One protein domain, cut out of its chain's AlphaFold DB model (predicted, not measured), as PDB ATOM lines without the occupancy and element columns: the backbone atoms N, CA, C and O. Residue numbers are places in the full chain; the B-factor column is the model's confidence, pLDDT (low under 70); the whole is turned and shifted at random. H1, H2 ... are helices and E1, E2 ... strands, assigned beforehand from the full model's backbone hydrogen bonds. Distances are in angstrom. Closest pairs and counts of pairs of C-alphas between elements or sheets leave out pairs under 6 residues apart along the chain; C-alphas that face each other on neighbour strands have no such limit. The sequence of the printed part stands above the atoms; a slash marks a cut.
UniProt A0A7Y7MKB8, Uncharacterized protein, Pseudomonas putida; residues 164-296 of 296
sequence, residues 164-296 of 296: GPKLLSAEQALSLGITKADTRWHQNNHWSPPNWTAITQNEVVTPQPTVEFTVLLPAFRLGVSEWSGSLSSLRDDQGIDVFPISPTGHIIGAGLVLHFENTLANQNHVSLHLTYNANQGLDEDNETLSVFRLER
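What this domain is: This is residues 164 to 296 of the 296 residues of an uncharacterized protein of Pseudomonas putida (UniProt A0A7Y7MKB8). Two twisted sheets of four strands lie face to face as a sandwich, E1 E2 E6 E5 on one side and E4 E3 E7 E8 on the other, and a long loop between E1 and E2 reaches far out from this body. Short H2 is near the loop's tip, where residues 197 to 202 stick out free, and short H1 only grazes the first sheet. The printed part has 133 residues, with two named helices and eight named strands in the order H1 E1 H2 E2 E3 E4 E5 E6 E7 E8. Both sheets are antiparallel, in the orders E1 - E2 - E6 - E5 and E4 - E3 - E7 - E8, and the class is mostly strand. The whole is loose, with a radius of gyration of the C-alphas of 17.9 A, and spans 65 by 39 by 22 A.

Where its parts are: H1, residues 170 to 175, begins at C-alpha 170 at (134.371, 83.782, 128.384). E1 is residues 184 to 186 and H2 residues 196 to 200, with C-alpha 200 at (149.155, 115.761, 110.665). E2, residues 210 to 218, is 25.7 A long, and E3, residues 226 to 234, 26.7 A. E4 is residues 240 to 243 and E5 residues 248 to 252, 13.0 A long. E6, residues 255 to 263, is 26.7 A long, E7, residues 269 to 277, 26.3 A, and E8, residues 287 to 295, 26.4 A, ending at C-alpha 295 at (133.194, 99.164, 136.487).

How they stand to each other: In the sandwich, two sheets face to face, the facing parts are 10.5 A centre to centre and the strands of one stand at 30 degrees to those of the other. The closest C-alphas of E2 and E7 are those of Leu 217 and Tyr 276, 7.6 A apart. In the first sheet N 184 and O 212 of E1 and E2 are 3.0 A apart, N 213 and O 260 of E2 and E6 2.9 A, and N 250 and O 257 of the hairpin E5 and E6 2.8 A. In the second sheet N 241 and O 233 of the hairpin E3 and E4 are 2.8 A apart, N 230 and O 273 of E3 and E7 2.9 A, and N 274 and O 290 of the hairpin E7 and E8 2.8 A. Residues 166 to 167 pair, antiparallel, with residues 215 to 216 of E2. H1 only grazes the first sheet with its residues 170 to 173; the closest C-alphas of H1 and E2 are those of Ala 173 and Thr 214, 7.7 A apart. H2 is not on either sheet. In H1 and H2 every O i to N i+4 pair is within hydrogen-bond range.

The domain as a whole: The outline is elongated, but only just, and the two C-alphas farthest apart, those of Thr 200 and Leu 282, are 65.7 A apart. The printed part has no cut and no long link. The mean pLDDT of the printed part is 84.5; residues 188 to 194, 198 to 199 and 202 to 207 are under 70.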
ATOM      1  N   GLY A 164     116.889  82.291 137.557       91.19
ATOM      2  CA  GLY A 164     117.437  83.642 137.532       91.19
ATOM      3  C   GLY A 164     118.515  83.827 136.455       91.19
ATOM      4  O   GLY A 164     119.277  82.894 136.184       91.19
ATOM      5  N   PRO A 165     118.608  85.022 135.844       94.06
ATOM      6  CA  PRO A 165     119.678  85.357 134.910       94.06
ATOM      7  C   PRO A 165     121.075  85.161 135.519       94.06
ATOM      8  O   PRO A 165     121.327  85.569 136.653       94.06
ATOM      9  N   LYS A 166     122.010  84.574 134.761       92.69
ATOM     10  CA  LYS A 166     123.389  84.301 135.214       92.69
ATOM     11  C   LYS A 166     124.403  84.914 134.261       92.69
ATOM     12  O   LYS A 166     124.347  84.657 133.063       92.69
ATOM     13  N   LEU A 167     125.343  85.701 134.783       92.88
ATOM     14  CA  LEU A 167     126.475  86.175 133.985       92.88
ATOM     15  C   LEU A 167     127.380  85.005 133.613       92.88
ATOM     16  O   LEU A 167     127.646  84.131 134.437       92.88
ATOM     17  N   LEU A 168     127.862  85.025 132.376       92.69
ATOM     18  CA  LEU A 168     128.815  84.060 131.863       92.69
ATOM     19  C   LEU A 168     130.178  84.724 131.680       92.69
ATOM     20  O   LEU A 168     130.286  85.807 131.097       92.69
ATOM     21  N   SER A 169     131.221  84.044 132.148       90.62
ATOM     22  CA  SER A 169     132.593  84.339 131.734       90.62
ATOM     23  C   SER A 169     132.856  83.827 130.315       90.62
ATOM     24  O   SER A 169     132.156  82.928 129.837       90.62
ATOM     25  N   ALA A 170     133.916  84.318 129.669       89.25
ATOM     26  CA  ALA A 170     134.371  83.782 128.384       89.25
ATOM     27  C   ALA A 170     134.555  82.252 128.378       89.25
ATOM     28  O   ALA A 170     134.190  81.584 127.413       89.25
ATOM     29  N   GLU A 171     135.090  81.675 129.460       91.31
ATOM     30  CA  GLU A 171     135.288  80.224 129.575       91.31
ATOM     31  C   GLU A 171     133.953  79.471 129.617       91.31
ATOM     32  O   GLU A 171     133.785  78.441 128.959       91.31
ATOM     33  N   GLN A 172     132.976  80.008 130.353       91.50
ATOM     34  CA  GLN A 172     131.639  79.430 130.438       91.50
ATOM     35  C   GLN A 172     130.894  79.562 129.108       91.50
ATOM     36  O   GLN A 172     130.323  78.580 128.636       91.50
ATOM     37  N   ALA A 173     130.948  80.729 128.463       90.00
ATOM     38  CA  ALA A 173     130.357  80.938 127.145       90.00
ATOM     39  C   ALA A 173     130.954  79.973 126.104       90.00
ATOM     40  O   ALA A 173     130.212  79.316 125.369       90.00
ATOM     41  N   LEU A 174     132.280  79.791 126.122       91.88
ATOM     42  CA  LEU A 174     132.972  78.840 125.254       91.88
ATOM     43  C   LEU A 174     132.531  77.394 125.517       91.88
ATOM     44  O   LEU A 174     132.306  76.644 124.569       91.88
ATOM     45  N   SER A 175     132.358  77.008 126.787       91.00
ATOM     46  CA  SER A 175     131.865  75.671 127.156       91.00
ATOM     47  C   SER A 175     130.444  75.390 126.644       91.00
ATOM     48  O   SER A 175     130.089  74.237 126.402       91.00
ATOM     49  N   LEU A 176     129.657  76.444 126.412       89.94
ATOM     50  CA  LEU A 176     128.318  76.390 125.824       89.94
ATOM     51  C   LEU A 176     128.332  76.513 124.288       89.94
ATOM     52  O   LEU A 176     127.272  76.546 123.665       89.94
ATOM     53  N   GLY A 177     129.516  76.562 123.667       87.50
ATOM     54  CA  GLY A 177     129.692  76.647 122.216       87.50
ATOM     55  C   GLY A 177     129.607  78.065 121.643       87.50
ATOM     56  O   GLY A 177     129.518  78.217 120.424       87.50
ATOM     57  N   ILE A 178     129.639  79.099 122.488       87.62
ATOM     58  CA  ILE A 178     129.560  80.503 122.071       87.62
ATOM     59  C   ILE A 178     130.968  81.092 122.058       87.62
ATOM     60  O   ILE A 178     131.655  81.157 123.075       87.62
ATOM     61  N   THR A 179     131.418  81.515 120.880       85.12
ATOM     62  CA  THR A 179     132.735  82.134 120.692       85.12
ATOM     63  C   THR A 179     132.620  83.652 120.669       85.12
ATOM     64  O   THR A 179     131.684  84.156 120.056       85.12
ATOM     65  N   LYS A 180     133.624  84.364 121.205       81.56
ATOM     66  CA  LYS A 180     133.670  85.843 121.250       81.56
ATOM     67  C   LYS A 180     132.518  86.461 122.059       81.56
ATOM     68  O   LYS A 180     131.903  87.415 121.605       81.56
ATOM     69  N   ALA A 181     132.224  85.851 123.201       83.69
ATOM     70  CA  ALA A 181     131.295  86.365 124.191       83.69
ATOM     71  C   ALA A 181     131.994  86.323 125.559       83.69
ATOM     72  O   ALA A 181     132.533  85.278 125.937       83.69
ATOM     73  N   ASP A 182     132.024  87.441 126.263       84.38
ATOM     74  CA  ASP A 182     132.598  87.641 127.589       84.38
ATOM     75  C   ASP A 182     131.727  88.628 128.390       84.38
ATOM     76  O   ASP A 182     130.757  89.210 127.896       84.38
ATOM     77  N   THR A 183     132.053  88.798 129.666       85.56
ATOM     78  CA  THR A 183     131.495  89.853 130.510       85.56
ATOM     79  C   THR A 183     132.645  90.722 130.993       85.56
ATOM     80  O   THR A 183     133.289  90.417 132.003       85.56
ATOM     81  N   ARG A 184     132.955  91.789 130.249       87.31
ATOM     82  CA  ARG A 184     134.133  92.612 130.526       87.31
ATOM     83  C   ARG A 184     134.044  94.025 129.965       87.31
ATOM     84  O   ARG A 184     133.399  94.304 128.960       87.31
ATOM     85  N   TRP A 185     134.783  94.921 130.612       84.44
ATOM     86  CA  TRP A 185     135.115  96.235 130.079       84.44
ATOM     87  C   TRP A 185     136.401  96.180 129.238       84.44
ATOM     88  O   TRP A 185     137.505  96.000 129.761       84.44
ATOM     89  N   HIS A 186     136.285  96.385 127.929       82.81
ATOM     90  CA  HIS A 186     137.412  96.477 127.006       82.81
ATOM     91  C   HIS A 186     137.842  97.932 126.838       82.81
ATOM     92  O   HIS A 186     137.130  98.749 126.268       82.81
ATOM     93  N   GLN A 187     139.049  98.273 127.295       73.25
ATOM     94  CA  GLN A 187     139.584  99.630 127.126       73.25
ATOM     95  C   GLN A 187     140.062  99.927 125.692       73.25
ATOM     96  O   GLN A 187     140.418 101.060 125.406       73.25
ATOM     97  N   ASN A 188     140.085  98.931 124.797       66.62
ATOM     98  CA  ASN A 188     140.516  99.056 123.398       66.62
ATOM     99  C   ASN A 188     141.869  99.774 123.196       66.62
ATOM    100  O   ASN A 188     142.139 100.325 122.133       66.62
ATOM    101  N   ASN A 189     142.769  99.686 124.184       63.31
ATOM    102  CA  ASN A 189     144.102 100.304 124.181       63.31
ATOM    103  C   ASN A 189     145.133  99.506 123.360       63.31
ATOM    104  O   ASN A 189     146.276  99.324 123.783       63.31
ATOM    105  N   HIS A 190     144.745  98.976 122.201       61.38
ATOM    106  CA  HIS A 190     145.692  98.280 121.339       61.38
ATOM    107  C   HIS A 190     146.630  99.301 120.694       61.38
ATOM    108  O   HIS A 190     146.186 100.284 120.105       61.38
ATOM    109  N   TRP A 191     147.940  99.071 120.802       54.69
ATOM    110  CA  TRP A 191     148.941  99.894 120.130       54.69
ATOM    111  C   TRP A 191     148.827  99.700 118.612       54.69
ATOM    112  O   TRP A 191     149.337  98.725 118.061       54.69
ATOM    113  N   SER A 192     148.132 100.606 117.927       60.16
ATOM    114  CA  SER A 192     148.097 100.644 116.464       60.16
ATOM    115  C   SER A 192     149.321 101.393 115.920       60.16
ATOM    116  O   SER A 192     149.725 102.397 116.516       60.16
ATOM    117  N   PRO A 193     149.906 100.972 114.781       67.88
ATOM    118  CA  PRO A 193     150.945 101.745 114.102       67.88
ATOM    119  C   PRO A 193     150.500 103.200 113.878       67.88
ATOM    120  O   PRO A 193     149.330 103.429 113.556       67.88
ATOM    121  N   PRO A 194     151.395 104.191 114.043       66.12
ATOM    122  CA  PRO A 194     151.027 105.597 113.929       66.12
ATOM    123  C   PRO A 194     150.514 105.908 112.522       66.12
ATOM    124  O   PRO A 194     151.221 105.732 111.528       66.12
ATOM    125  N   ASN A 195     149.282 106.409 112.445       73.88
ATOM    126  CA  ASN A 195     148.722 106.942 111.215       73.88
ATOM    127  C   ASN A 195     149.176 108.400 111.049       73.88
ATOM    128  O   ASN A 195     148.521 109.331 111.520       73.88
ATOM    129  N   TRP A 196     150.330 108.594 110.407       70.00
ATOM    130  CA  TRP A 196     150.945 109.914 110.243       70.00
ATOM    131  C   TRP A 196     150.047 110.923 109.520       70.00
ATOM    132  O   TRP A 196     150.081 112.095 109.880       70.00
ATOM    133  N   THR A 197     149.205 110.494 108.569       72.25
ATOM    134  CA  THR A 197     148.286 111.404 107.861       72.25
ATOM    135  C   THR A 197     147.195 111.934 108.792       72.25
ATOM    136  O   THR A 197     146.963 113.141 108.826       72.25
ATOM    137  N   ALA A 198     146.618 111.067 109.632       63.50
ATOM    138  CA  ALA A 198     145.639 111.462 110.646       63.50
ATOM    139  C   ALA A 198     146.258 112.352 111.740       63.50
ATOM    140  O   ALA A 198     145.641 113.320 112.174       63.50
ATOM    141  N   ILE A 199     147.510 112.090 112.141       66.19
ATOM    142  CA  ILE A 199     148.237 112.922 113.118       66.19
ATOM    143  C   ILE A 199     148.491 114.328 112.557       66.19
ATOM    144  O   ILE A 199     148.259 115.314 113.251       66.19
ATOM    145  N   THR A 200     148.919 114.447 111.294       70.25
ATOM    146  CA  THR A 200     149.155 115.761 110.665       70.25
ATOM    147  C   THR A 200     147.879 116.567 110.435       70.25
ATOM    148  O   THR A 200     147.943 117.791 110.357       70.25
ATOM    149  N   GLN A 201     146.730 115.894 110.340       76.25
ATOM    150  CA  GLN A 201     145.412 116.507 110.155       76.25
ATOM    151  C   GLN A 201     144.629 116.641 111.475       76.25
ATOM    152  O   GLN A 201     143.521 117.165 111.475       76.25
ATOM    153  N   ASN A 202     145.223 116.239 112.609       63.75
ATOM    154  CA  ASN A 202     144.601 116.239 113.936       63.75
ATOM    155  C   ASN A 202     143.319 115.373 114.033       63.75
ATOM    156  O   ASN A 202     142.467 115.599 114.888       63.75
ATOM    157  N   GLU A 203     143.206 114.350 113.184       68.06
ATOM    158  CA  GLU A 203     142.091 113.396 113.092       68.06
ATOM    159  C   GLU A 203     142.418 112.069 113.804       68.06
ATOM    160  O   GLU A 203     142.148 110.974 113.305       68.06
ATOM    161  N   VAL A 204     143.066 112.130 114.971       62.09
ATOM    162  CA  VAL A 204     143.401 110.918 115.733       62.09
ATOM    163  C   VAL A 204     142.127 110.356 116.366       62.09
ATOM    164  O   VAL A 204     141.618 110.899 117.345       62.09
ATOM    165  N   VAL A 205     141.617 109.253 115.812       63.03
ATOM    166  CA  VAL A 205     140.481 108.517 116.380       63.03
ATOM    167  C   VAL A 205     140.882 107.970 117.747       63.03
ATOM    168  O   VAL A 205     141.785 107.140 117.855       63.03
ATOM    169  N   THR A 206     140.215 108.433 118.801       62.38
ATOM    170  CA  THR A 206     140.372 107.865 120.137       62.38
ATOM    171  C   THR A 206     139.626 106.530 120.204       62.38
ATOM    172  O   THR A 206     138.432 106.488 119.899       62.38
ATOM    173  N   PRO A 207     140.293 105.420 120.577       65.75
ATOM    174  CA  PRO A 207     139.604 104.151 120.756       65.75
ATOM    175  C   PRO A 207     138.570 104.306 121.874       65.75
ATOM    176  O   PRO A 207     138.895 104.698 122.996       65.75
ATOM    177  N   GLN A 208     137.308 104.041 121.548       70.44
ATOM    178  CA  GLN A 208     136.223 104.062 122.520       70.44
ATOM    179  C   GLN A 208     136.202 102.726 123.264       70.44
ATOM    180  O   GLN A 208     136.377 101.688 122.619       70.44
ATOM    181  N   PRO A 209     136.015 102.715 124.593       81.62
ATOM    182  CA  PRO A 209     135.896 101.464 125.309       81.62
ATOM    183  C   PRO A 209     134.600 100.741 124.928       81.62
ATOM    184  O   PRO A 209     133.559 101.367 124.711       81.62
ATOM    185  N   THR A 210     134.676  99.415 124.874       85.00
ATOM    186  CA  THR A 210     133.530  98.534 124.638       85.00
ATOM    187  C   THR A 210     133.168  97.845 125.943       85.00
ATOM    188  O   THR A 210     134.039  97.308 126.626       85.00
ATOM    189  N   VAL A 211     131.889  97.854 126.295       87.06
ATOM    190  CA  VAL A 211     131.357  97.104 127.431       87.06
ATOM    191  C   VAL A 211     130.597  95.906 126.900       87.06
ATOM    192  O   VAL A 211     129.731  96.051 126.035       87.06
ATOM    193  N   GLU A 212     130.935  94.744 127.440       91.62
ATOM    194  CA  GLU A 212     130.367  93.466 127.055       91.62
ATOM    195  C   GLU A 212     129.676  92.817 128.254       91.62
ATOM    196  O   GLU A 212     130.264  92.710 129.333       91.62
ATOM    197  N   PHE A 213     128.431  92.383 128.069       92.19
ATOM    198  CA  PHE A 213     127.728  91.527 129.018       92.19
ATOM    199  C   PHE A 213     127.255  90.271 128.302       92.19
ATOM    200  O   PHE A 213     126.510  90.356 127.325       92.19
ATOM    201  N   THR A 214     127.598  89.107 128.843       94.25
ATOM    202  CA  THR A 214     127.050  87.832 128.380       94.25
ATOM    203  C   THR A 214     126.217  87.221 129.495       94.25
ATOM    204  O   THR A 214     126.731  86.890 130.561       94.25
ATOM    205  N   VAL A 215     124.914  87.076 129.258       95.62
ATOM    206  CA  VAL A 215     123.951  86.592 130.254       95.62
ATOM    207  C   VAL A 215     123.256  85.338 129.742       95.62
ATOM    208  O   VAL A 215     122.700  85.329 128.648       95.62
ATOM    209  N   LEU A 216     123.239  84.284 130.551       95.31
ATOM    210  CA  LEU A 216     122.378  83.124 130.376       95.31
ATOM    211  C   LEU A 216     121.026  83.378 131.045       95.31
ATOM    212  O   LEU A 216     120.970  83.717 132.224       95.31
ATOM    213  N   LEU A 217     119.953  83.138 130.301       95.62
ATOM    214  CA  LEU A 217     118.589  82.965 130.781       95.62
ATOM    215  C   LEU A 217     118.282  81.461 130.832       95.62
ATOM    216  O   LEU A 217     118.004  80.856 129.786       95.62
ATOM    217  N   PRO A 218     118.378  80.828 132.015       93.50
ATOM    218  CA  PRO A 218     118.193  79.393 132.149       93.50
ATOM    219  C   PRO A 218     116.794  78.947 131.725       93.50
ATOM    220  O   PRO A 218     115.787  79.593 132.027       93.50
ATOM    221  N   ALA A 219     116.751  77.806 131.040       92.19
ATOM    222  CA  ALA A 219     115.541  77.112 130.614       92.19
ATOM    223  C   ALA A 219     114.553  77.964 129.796       92.19
ATOM    224  O   ALA A 219     113.369  77.632 129.734       92.19
ATOM    225  N   PHE A 220     115.035  79.024 129.147       93.75
ATOM    226  CA  PHE A 220     114.241  79.852 128.249       93.75
ATOM    227  C   PHE A 220     113.558  79.009 127.164       93.75
ATOM    228  O   PHE A 220     114.210  78.217 126.473       93.75
ATOM    229  N   ARG A 221     112.251  79.215 126.976       91.25
ATOM    230  CA  ARG A 221     111.462  78.574 125.919       91.25
ATOM    231  C   ARG A 221     110.804  79.617 125.031       91.25
ATOM    232  O   ARG A 221     110.061  80.476 125.501       91.25
ATOM    233  N   LEU A 222     111.031  79.496 123.725       90.69
ATOM    234  CA  LEU A 222     110.386  80.346 122.728       90.69
ATOM    235  C   LEU A 222     108.857  80.243 122.819       90.69
ATOM    236  O   LEU A 222     108.309  79.143 122.823       90.69
ATOM    237  N   GLY A 223     108.189  81.397 122.849       89.62
ATOM    238  CA  GLY A 223     106.727  81.498 122.921       89.62
ATOM    239  C   GLY A 223     106.131  81.263 124.310       89.62
ATOM    240  O   GLY A 223     104.912  81.289 124.436       89.62
ATOM    241  N   VAL A 224     106.966  81.030 125.328       91.25
ATOM    242  CA  VAL A 224     106.539  80.858 126.725       91.25
ATOM    243  C   VAL A 224     107.246  81.877 127.604       91.25
ATOM    244  O   VAL A 224     106.594  82.686 128.250       91.25
ATOM    245  N   SER A 225     108.577  81.864 127.608       93.00
ATOM    246  CA  SER A 225     109.376  82.739 128.458       93.00
ATOM    247  C   SER A 225     109.489  84.142 127.862       93.00
ATOM    248  O   SER A 225     109.599  84.311 126.644       93.00
ATOM    249  N   GLU A 226     109.535  85.145 128.731       94.12
ATOM    250  CA  GLU A 226     109.626  86.554 128.362       94.12
ATOM    251  C   GLU A 226     110.835  87.199 129.033       94.12
ATOM    252  O   GLU A 226     111.182  86.885 130.171       94.12
ATOM    253  N   TRP A 227     111.498  88.109 128.327       94.19
ATOM    254  CA  TRP A 227     112.565  88.910 128.909       94.19
ATOM    255  C   TRP A 227     112.530  90.331 128.360       94.19
ATOM    256  O   TRP A 227     112.124  90.574 127.221       94.19
ATOM    257  N   SER A 228     112.989  91.271 129.172       92.44
ATOM    258  CA  SER A 228     113.265  92.642 128.760       92.44
ATOM    259  C   SER A 228     114.535  93.133 129.441       92.44
ATOM    260  O   SER A 228     114.974  92.574 130.447       92.44
ATOM    261  N   GLY A 229     115.171  94.154 128.876       90.75
ATOM    262  CA  GLY A 229     116.358  94.725 129.488       90.75
ATOM    263  C   GLY A 229     116.568  96.182 129.134       90.75
ATOM    264  O   GLY A 229     115.975  96.712 128.194       90.75
ATOM    265  N   SER A 230     117.440  96.828 129.895       91.00
ATOM    266  CA  SER A 230     117.931  98.170 129.615       91.00
ATOM    267  C   SER A 230     119.365  98.309 130.107       91.00
ATOM    268  O   SER A 230     119.766  97.703 131.101       91.00
ATOM    269  N   LEU A 231     120.157  99.100 129.390       89.62
ATOM    270  CA  LEU A 231     121.517  99.430 129.789       89.62
ATOM    271  C   LEU A 231     121.525 100.868 130.293       89.62
ATOM    272  O   LEU A 231     121.019 101.758 129.608       89.62
ATOM    273  N   SER A 232     122.082 101.100 131.475       89.25
ATOM    274  CA  SER A 232     122.125 102.425 132.081       89.25
ATOM    275  C   SER A 232     123.500 102.761 132.655       89.25
ATOM    276  O   SER A 232     124.286 101.881 133.003       89.25
ATOM    277  N   SER A 233     123.801 104.051 132.758       87.00
ATOM    278  CA  SER A 233     124.908 104.566 133.557       87.00
ATOM    279  C   SER A 233     124.433 105.757 134.379       87.00
ATOM    280  O   SER A 233     123.710 106.621 133.889       87.00
ATOM    281  N   LEU A 234     124.837 105.799 135.644       82.12
ATOM    282  CA  LEU A 234     124.722 106.978 136.496       82.12
ATOM    283  C   LEU A 234     125.757 108.053 136.103       82.12
ATOM    284  O   LEU A 234     126.958 107.801 136.018       82.12
ATOM    285  N   ARG A 235     125.292 109.277 135.903       76.19
ATOM    286  CA  ARG A 235     126.134 110.450 135.685       76.19
ATOM    287  C   ARG A 235     126.526 111.072 137.031       76.19
ATOM    288  O   ARG A 235     125.813 110.926 138.023       76.19
ATOM    289  N   ASP A 236     127.641 111.803 137.066       73.06
ATOM    290  CA  ASP A 236     128.159 112.471 138.274       73.06
ATOM    291  C   ASP A 236     127.152 113.438 138.940       73.06
ATOM    292  O   ASP A 236     127.227 113.687 140.142       73.06
ATOM    293  N   ASP A 237     126.185 113.965 138.184       75.81
ATOM    294  CA  ASP A 237     125.092 114.830 138.661       75.81
ATOM    295  C   ASP A 237     123.860 114.052 139.175       75.81
ATOM    296  O   ASP A 237     122.811 114.650 139.412       75.81
ATOM    297  N   GLN A 238     123.983 112.731 139.358       72.75
ATOM    298  CA  GLN A 238     122.902 111.784 139.676       72.75
ATOM    299  C   GLN A 238     121.853 111.587 138.566       72.75
ATOM    300  O   GLN A 238     120.834 110.931 138.797       72.75
ATOM    301  N   GLY A 239     122.089 112.098 137.355       77.56
ATOM    302  CA  GLY A 239     121.302 111.743 136.176       77.56
ATOM    303  C   GLY A 239     121.522 110.287 135.752       77.56
ATOM    304  O   GLY A 239     122.544 109.685 136.073       77.56
ATOM    305  N   ILE A 240     120.570 109.704 135.018       83.12
ATOM    306  CA  ILE A 240     120.689 108.348 134.462       83.12
ATOM    307  C   ILE A 240     120.703 108.447 132.939       83.12
ATOM    308  O   ILE A 240     119.722 108.880 132.334       83.12
ATOM    309  N   ASP A 241     121.803 108.016 132.329       83.75
ATOM    310  CA  ASP A 241     121.907 107.827 130.887       83.75
ATOM    311  C   ASP A 241     121.425 106.413 130.545       83.75
ATOM    312  O   ASP A 241     121.942 105.436 131.085       83.75
ATOM    313  N   VAL A 242     120.423 106.295 129.672       85.56
ATOM    314  CA  VAL A 242     119.889 105.007 129.201       85.56
ATOM    315  C   VAL A 242     120.312 104.794 127.755       85.56
ATOM    316  O   VAL A 242     120.096 105.658 126.903       85.56
ATOM    317  N   PHE A 243     120.890 103.633 127.473       85.06
ATOM    318  CA  PHE A 243     121.405 103.281 126.157       85.06
ATOM    319  C   PHE A 243     120.498 102.250 125.480       85.06
ATOM    320  O   PHE A 243     120.001 101.332 126.143       85.06
ATOM    321  N   PRO A 244     120.284 102.362 124.156       83.44
ATOM    322  CA  PRO A 244     119.593 101.324 123.411       83.44
ATOM    323  C   PRO A 244     120.406 100.027 123.452       83.44
ATOM    324  O   PRO A 244     121.636 100.040 123.363       83.44
ATOM    325  N   ILE A 245     119.703  98.904 123.562       86.19
ATOM    326  CA  ILE A 245     120.289  97.565 123.538       86.19
ATOM    327  C   ILE A 245     119.812  96.815 122.297       86.19
ATOM    328  O   ILE A 245     118.668  96.941 121.863       86.19
ATOM    329  N   SER A 246     120.696  96.023 121.708       87.94
ATOM    330  CA  SER A 246     120.370  95.101 120.617       87.94
ATOM    331  C   SER A 246     121.211  93.842 120.799       87.94
ATOM    332  O   SER A 246     122.244  93.703 120.147       87.94
ATOM    333  N   PRO A 247     120.844  92.970 121.758       91.44
ATOM    334  CA  PRO A 247     121.646  91.797 122.052       91.44
ATOM    335  C   PRO A 247     121.629  90.799 120.903       91.44
ATOM    336  O   PRO A 247     120.615  90.608 120.228       91.44
ATOM    337  N   THR A 248     122.739  90.085 120.757       92.06
ATOM    338  CA  THR A 248     122.781  88.869 119.950       92.06
ATOM    339  C   THR A 248     122.315  87.701 120.813       92.06
ATOM    340  O   THR A 248     122.888  87.432 121.868       92.06
ATOM    341  N   GLY A 249     121.244  87.029 120.388       91.38
ATOM    342  CA  GLY A 249     120.663  85.894 121.099       91.38
ATOM    343  C   GLY A 249     121.103  84.551 120.519       91.38
ATOM    344  O   GLY A 249     121.015  84.337 119.310       91.38
ATOM    345  N   HIS A 250     121.506  83.621 121.383       92.88
ATOM    346  CA  HIS A 250     121.848  82.244 121.026       92.88
ATOM    347  C   HIS A 250     121.019  81.262 121.855       92.88
ATOM    348  O   HIS A 250     121.142  81.209 123.077       92.88
ATOM    349  N   ILE A 251     120.179  80.467 121.193       92.31
ATOM    350  CA  ILE A 251     119.409  79.410 121.856       92.31
ATOM    351  C   ILE A 251     120.284  78.165 121.968       92.31
ATOM    352  O   ILE A 251     120.803  77.667 120.968       92.31
ATOM    353  N   ILE A 252     120.417  77.658 123.186       91.94
ATOM    354  CA  ILE A 252     121.209  76.479 123.531       91.94
ATOM    355  C   ILE A 252     120.377  75.520 124.390       91.94
ATOM    356  O   ILE A 252     119.316  75.875 124.896       91.94
ATOM    357  N   GLY A 253     120.870  74.298 124.612       87.62
ATOM    358  CA  GLY A 253     120.156  73.308 125.434       87.62
ATOM    359  C   GLY A 253     119.873  73.768 126.874       87.62
ATOM    360  O   GLY A 253     118.900  73.328 127.473       87.62
ATOM    361  N   ALA A 254     120.692  74.679 127.411       87.94
ATOM    362  CA  ALA A 254     120.522  75.241 128.751       87.94
ATOM    363  C   ALA A 254     119.542  76.432 128.821       87.94
ATOM    364  O   ALA A 254     119.180  76.835 129.925       87.94
ATOM    365  N   GLY A 255     119.113  77.006 127.688       92.94
ATOM    366  CA  GLY A 255     118.262  78.200 127.639       92.94
ATOM    367  C   GLY A 255     118.682  79.195 126.552       92.94
ATOM    368  O   GLY A 255     119.106  78.801 125.467       92.94
ATOM    369  N   LEU A 256     118.566  80.492 126.840       94.81
ATOM    370  CA  LEU A 256     118.923  81.572 125.916       94.81
ATOM    371  C   LEU A 256     120.135  82.323 126.450       94.81
ATOM    372  O   LEU A 256     120.109  82.811 127.572       94.81
ATOM    373  N   VAL A 257     121.178  82.453 125.643       95.38
ATOM    374  CA  VAL A 257     122.297  83.347 125.945       95.38
ATOM    375  C   VAL A 257     122.102  84.655 125.194       95.38
ATOM    376  O   VAL A 257     121.885  84.651 123.985       95.38
ATOM    377  N   LEU A 258     122.176  85.763 125.922       94.81
ATOM    378  CA  LEU A 258     122.120  87.121 125.405       94.81
ATOM    379  C   LEU A 258     123.503  87.750 125.535       94.81
ATOM    380  O   LEU A 258     124.041  87.856 126.637       94.81
ATOM    381  N   HIS A 259     124.057  88.171 124.407       93.94
ATOM    382  CA  HIS A 259     125.315  88.896 124.342       93.94
ATOM    383  C   HIS A 259     125.040  90.365 123.998       93.94
ATOM    384  O   HIS A 259     124.497  90.671 122.933       93.94
ATOM    385  N   PHE A 260     125.381  91.264 124.920       91.31
ATOM    386  CA  PHE A 260     125.242  92.710 124.787       91.31
ATOM    387  C   PHE A 260     126.617  93.334 124.585       91.31
ATOM    388  O   PHE A 260     127.466  93.233 125.465       91.31
ATOM    389  N   GLU A 261     126.793  94.044 123.477       90.06
ATOM    390  CA  GLU A 261     128.007  94.797 123.180       90.06
ATOM    391  C   GLU A 261     127.634  96.267 122.966       90.06
ATOM    392  O   GLU A 261     126.732  96.577 122.182       90.06
ATOM    393  N   ASN A 262     128.288  97.182 123.685       85.50
ATOM    394  CA  ASN A 262     128.042  98.613 123.526       85.50
ATOM    395  C   ASN A 262     129.335  99.429 123.660       85.50
ATOM    396  O   ASN A 262     130.090  99.271 124.621       85.50
ATOM    397  N   THR A 263     129.586 100.320 122.704       83.38
ATOM    398  CA  THR A 263     130.723 101.247 122.725       83.38
ATOM    399  C   THR A 263     130.317 102.536 123.424       83.38
ATOM    400  O   THR A 263     129.481 103.284 122.916       83.38
ATOM    401  N   LEU A 264     130.908 102.813 124.586       78.12
ATOM    402  CA  LEU A 264     130.483 103.912 125.453       78.12
ATOM    403  C   LEU A 264     131.643 104.869 125.709       78.12
ATOM    404  O   LEU A 264     132.699 104.473 126.189       78.12
ATOM    405  N   ALA A 265     131.455 106.154 125.417       71.50
ATOM    406  CA  ALA A 265     132.446 107.183 125.718       71.50
ATOM    407  C   ALA A 265     132.209 107.775 127.118       71.50
ATOM    408  O   ALA A 265     131.077 108.090 127.477       71.50
ATOM    409  N   ASN A 266     133.287 107.984 127.880       70.62
ATOM    410  CA  ASN A 266     133.304 108.748 129.138       70.62
ATOM    411  C   ASN A 266     132.431 108.213 130.294       70.62
ATOM    412  O   ASN A 266     132.025 108.992 131.149       70.62
ATOM    413  N   GLN A 267     132.177 106.904 130.359       76.12
ATOM    414  CA  GLN A 267     131.479 106.277 131.490       76.12
ATOM    415  C   GLN A 267     132.464 105.496 132.372       76.12
ATOM    416  O   GLN A 267     133.395 104.870 131.858       76.12
ATOM    417  N   ASN A 268     132.260 105.537 133.693       78.75
ATOM    418  CA  ASN A 268     133.092 104.818 134.675       78.75
ATOM    419  C   ASN A 268     132.458 103.503 135.147       78.75
ATOM    420  O   ASN A 268     133.157 102.614 135.628       78.75
ATOM    421  N   HIS A 269     131.143 103.377 135.001       84.88
ATOM    422  CA  HIS A 269     130.412 102.150 135.267       84.88
ATOM    423  C   HIS A 269     129.240 102.026 134.303       84.88
ATOM    424  O   HIS A 269     128.767 103.022 133.757       84.88
ATOM    425  N   VAL A 270     128.725 100.818 134.135       89.19
ATOM    426  CA  VAL A 270     127.519 100.545 133.356       89.19
ATOM    427  C   VAL A 270     126.740  99.437 134.050       89.19
ATOM    428  O   VAL A 270     127.330  98.462 134.514       89.19
ATOM    429  N   SER A 271     125.421  99.589 134.106       91.56
ATOM    430  CA  SER A 271     124.496  98.630 134.698       91.56
ATOM    431  C   SER A 271     123.552  98.073 133.637       91.56
ATOM    432  O   SER A 271     122.828  98.821 132.982       91.56
ATOM    433  N   LEU A 272     123.531  96.754 133.483       91.94
ATOM    434  CA  LEU A 272     122.523  96.028 132.724       91.94
ATOM    435  C   LEU A 272     121.388  95.635 133.670       91.94
ATOM    436  O   LEU A 272     121.585  94.841 134.588       91.94
ATOM    437  N   HIS A 273     120.202  96.180 133.429       93.31
ATOM    438  CA  HIS A 273     118.968  95.768 134.082       93.31
ATOM    439  C   HIS A 273     118.290  94.736 133.195       93.31
ATOM    440  O   HIS A 273     118.060  94.993 132.014       93.31
ATOM    441  N   LEU A 274     117.974  93.579 133.758       94.06
ATOM    442  CA  LEU A 274     117.314  92.498 133.051       94.06
ATOM    443  C   LEU A 274     116.129  92.014 133.869       94.06
ATOM    444  O   LEU A 274     116.266  91.673 135.042       94.06
ATOM    445  N   THR A 275     114.987  91.951 133.215       94.00
ATOM    446  CA  THR A 275     113.769  91.381 133.755       94.00
ATOM    447  C   THR A 275     113.500  90.095 132.998       94.00
ATOM    448  O   THR A 275     113.428  90.107 131.768       94.00
ATOM    449  N   TYR A 276     113.384  88.987 133.719       94.25
ATOM    450  CA  TYR A 276     113.161  87.672 133.136       94.25
ATOM    451  C   TYR A 276     111.985  86.977 133.805       94.25
ATOM    452  O   TYR A 276     111.934  86.872 135.031       94.25
ATOM    453  N   ASN A 277     111.079  86.465 132.982       92.75
ATOM    454  CA  ASN A 277     110.019  85.577 133.403       92.75
ATOM    455  C   ASN A 277     110.144  84.247 132.647       92.75
ATOM    456  O   ASN A 277     110.039  84.186 131.417       92.75
ATOM    457  N   ALA A 278     110.387  83.168 133.390       90.19
ATOM    458  CA  ALA A 278     110.497  81.839 132.808       90.19
ATOM    459  C   ALA A 278     109.133  81.298 132.337       90.19
ATOM    460  O   ALA A 278     109.120  80.490 131.402       90.19
ATOM    461  N   ASN A 279     108.022  81.749 132.945       89.19
ATOM    462  CA  ASN A 279     106.649  81.287 132.700       89.19
ATOM    463  C   ASN A 279     106.501  79.757 132.780       89.19
ATOM    464  O   ASN A 279     105.800  79.134 131.982       89.19
ATOM    465  N   GLN A 280     107.233  79.123 133.701       84.12
ATOM    466  CA  GLN A 280     107.228  77.671 133.881       84.12
ATOM    467  C   GLN A 280     107.678  77.262 135.287       84.12
ATOM    468  O   GLN A 280     108.440  77.966 135.947       84.12
ATOM    469  N   GLY A 281     107.296  76.058 135.709       84.12
ATOM    470  CA  GLY A 281     107.739  75.476 136.974       84.12
ATOM    471  C   GLY A 281     106.732  75.703 138.096       84.12
ATOM    472  O   GLY A 281     105.532  75.683 137.871       84.12
ATOM    473  N   LEU A 282     107.220  75.846 139.327       84.00
ATOM    474  CA  LEU A 282     106.358  75.909 140.516       84.00
ATOM    475  C   LEU A 282     105.801  77.310 140.811       84.00
ATOM    476  O   LEU A 282     104.926  77.440 141.661       84.00
ATOM    477  N   ASP A 283     106.329  78.339 140.148       85.12
ATOM    478  CA  ASP A 283     105.961  79.746 140.348       85.12
ATOM    479  C   ASP A 283     105.985  80.441 138.981       85.12
ATOM    480  O   ASP A 283     106.955  81.099 138.619       85.12
ATOM    481  N   GLU A 284     104.984  80.142 138.150       82.06
ATOM    482  CA  GLU A 284     104.976  80.501 136.723       82.06
ATOM    483  C   GLU A 284     104.889  82.015 136.497       82.06
ATOM    484  O   GLU A 284     105.508  82.519 135.572       82.06
ATOM    485  N   ASP A 285     104.218  82.751 137.383       84.69
ATOM    486  CA  ASP A 285     104.051  84.207 137.271       84.69
ATOM    487  C   ASP A 285     105.224  85.001 137.883       84.69
ATOM    488  O   ASP A 285     105.135  86.215 138.097       84.69
ATOM    489  N   ASN A 286     106.318  84.325 138.242       87.44
ATOM    490  CA  ASN A 286     107.406  84.949 138.973       87.44
ATOM    491  C   ASN A 286     108.392  85.677 138.055       87.44
ATOM    492  O   ASN A 286     109.191  85.087 137.330       87.44
ATOM    493  N   GLU A 287     108.386  86.997 138.181       89.19
ATOM    494  CA  GLU A 287     109.315  87.887 137.505       89.19
ATOM    495  C   GLU A 287     110.605  88.069 138.323       89.19
ATOM    496  O   GLU A 287     110.586  88.478 139.489       89.19
ATOM    497  N   THR A 288     111.747  87.791 137.692       89.19
ATOM    498  CA  THR A 288     113.077  87.992 138.274       89.19
ATOM    499  C   THR A 288     113.719  89.247 137.698       89.19
ATOM    500  O   THR A 288     113.999  89.317 136.502       89.19
ATOM    501  N   LEU A 289     114.009  90.221 138.562       90.94
ATOM    502  CA  LEU A 289     114.804  91.400 138.224       90.94
ATOM    503  C   LEU A 289     116.266  91.166 138.616       90.94
ATOM    504  O   LEU A 289     116.568  90.854 139.767       90.94
ATOM    505  N   SER A 290     117.181  91.351 137.674       91.06
ATOM    506  CA  SER A 290     118.625  91.269 137.892       91.06
ATOM    507  C   SER A 290     119.308  92.541 137.415       91.06
ATOM    508  O   SER A 290     118.972  93.087 136.365       91.06
ATOM    509  N   VAL A 291     120.273  93.019 138.198       91.94
ATOM    510  CA  VAL A 291     121.086  94.189 137.859       91.94
ATOM    511  C   VAL A 291     122.549  93.779 137.882       91.94
ATOM    512  O   VAL A 291     123.078  93.408 138.928       91.94
ATOM    513  N   PHE A 292     123.198  93.851 136.727       91.12
ATOM    514  CA  PHE A 292     124.605  93.513 136.558       91.12
ATOM    515  C   PHE A 292     125.406  94.778 136.318       91.12
ATOM    516  O   PHE A 292     125.135  95.503 135.366       91.12
ATOM    517  N   ARG A 293     126.400  95.047 137.164       90.25
ATOM    518  CA  ARG A 293     127.221  96.255 137.083       90.25
ATOM    519  C   ARG A 293     128.650  95.904 136.696       90.25
ATOM    520  O   ARG A 293     129.259  95.038 137.319       90.25
ATOM    521  N   LEU A 294     129.178  96.612 135.705       87.56
ATOM    522  CA  LEU A 294     130.592  96.612 135.351       87.56
ATOM    523  C   LEU A 294     131.192  97.980 135.648       87.56
ATOM    524  O   LEU A 294     130.572  99.008 135.381       87.56
ATOM    525  N   GLU A 295     132.403  97.972 136.189       85.06
ATOM    526  CA  GLU A 295     133.194  99.164 136.487       85.06
ATOM    527  C   GLU A 295     134.513  99.112 135.711       85.06
ATOM    528  O   GLU A 295     134.993  98.027 135.367       85.06
ATOM    529  N   ARG A 296     135.050 100.291 135.393       73.62
ATOM    530  CA  ARG A 296     136.268 100.460 134.596       73.62
ATOM    531  C   ARG A 296     137.560 100.221 135.378       73.62
ATOM    532  O   ARG A 296     137.627 100.626 136.558       73.62
TER     533      ARG A 296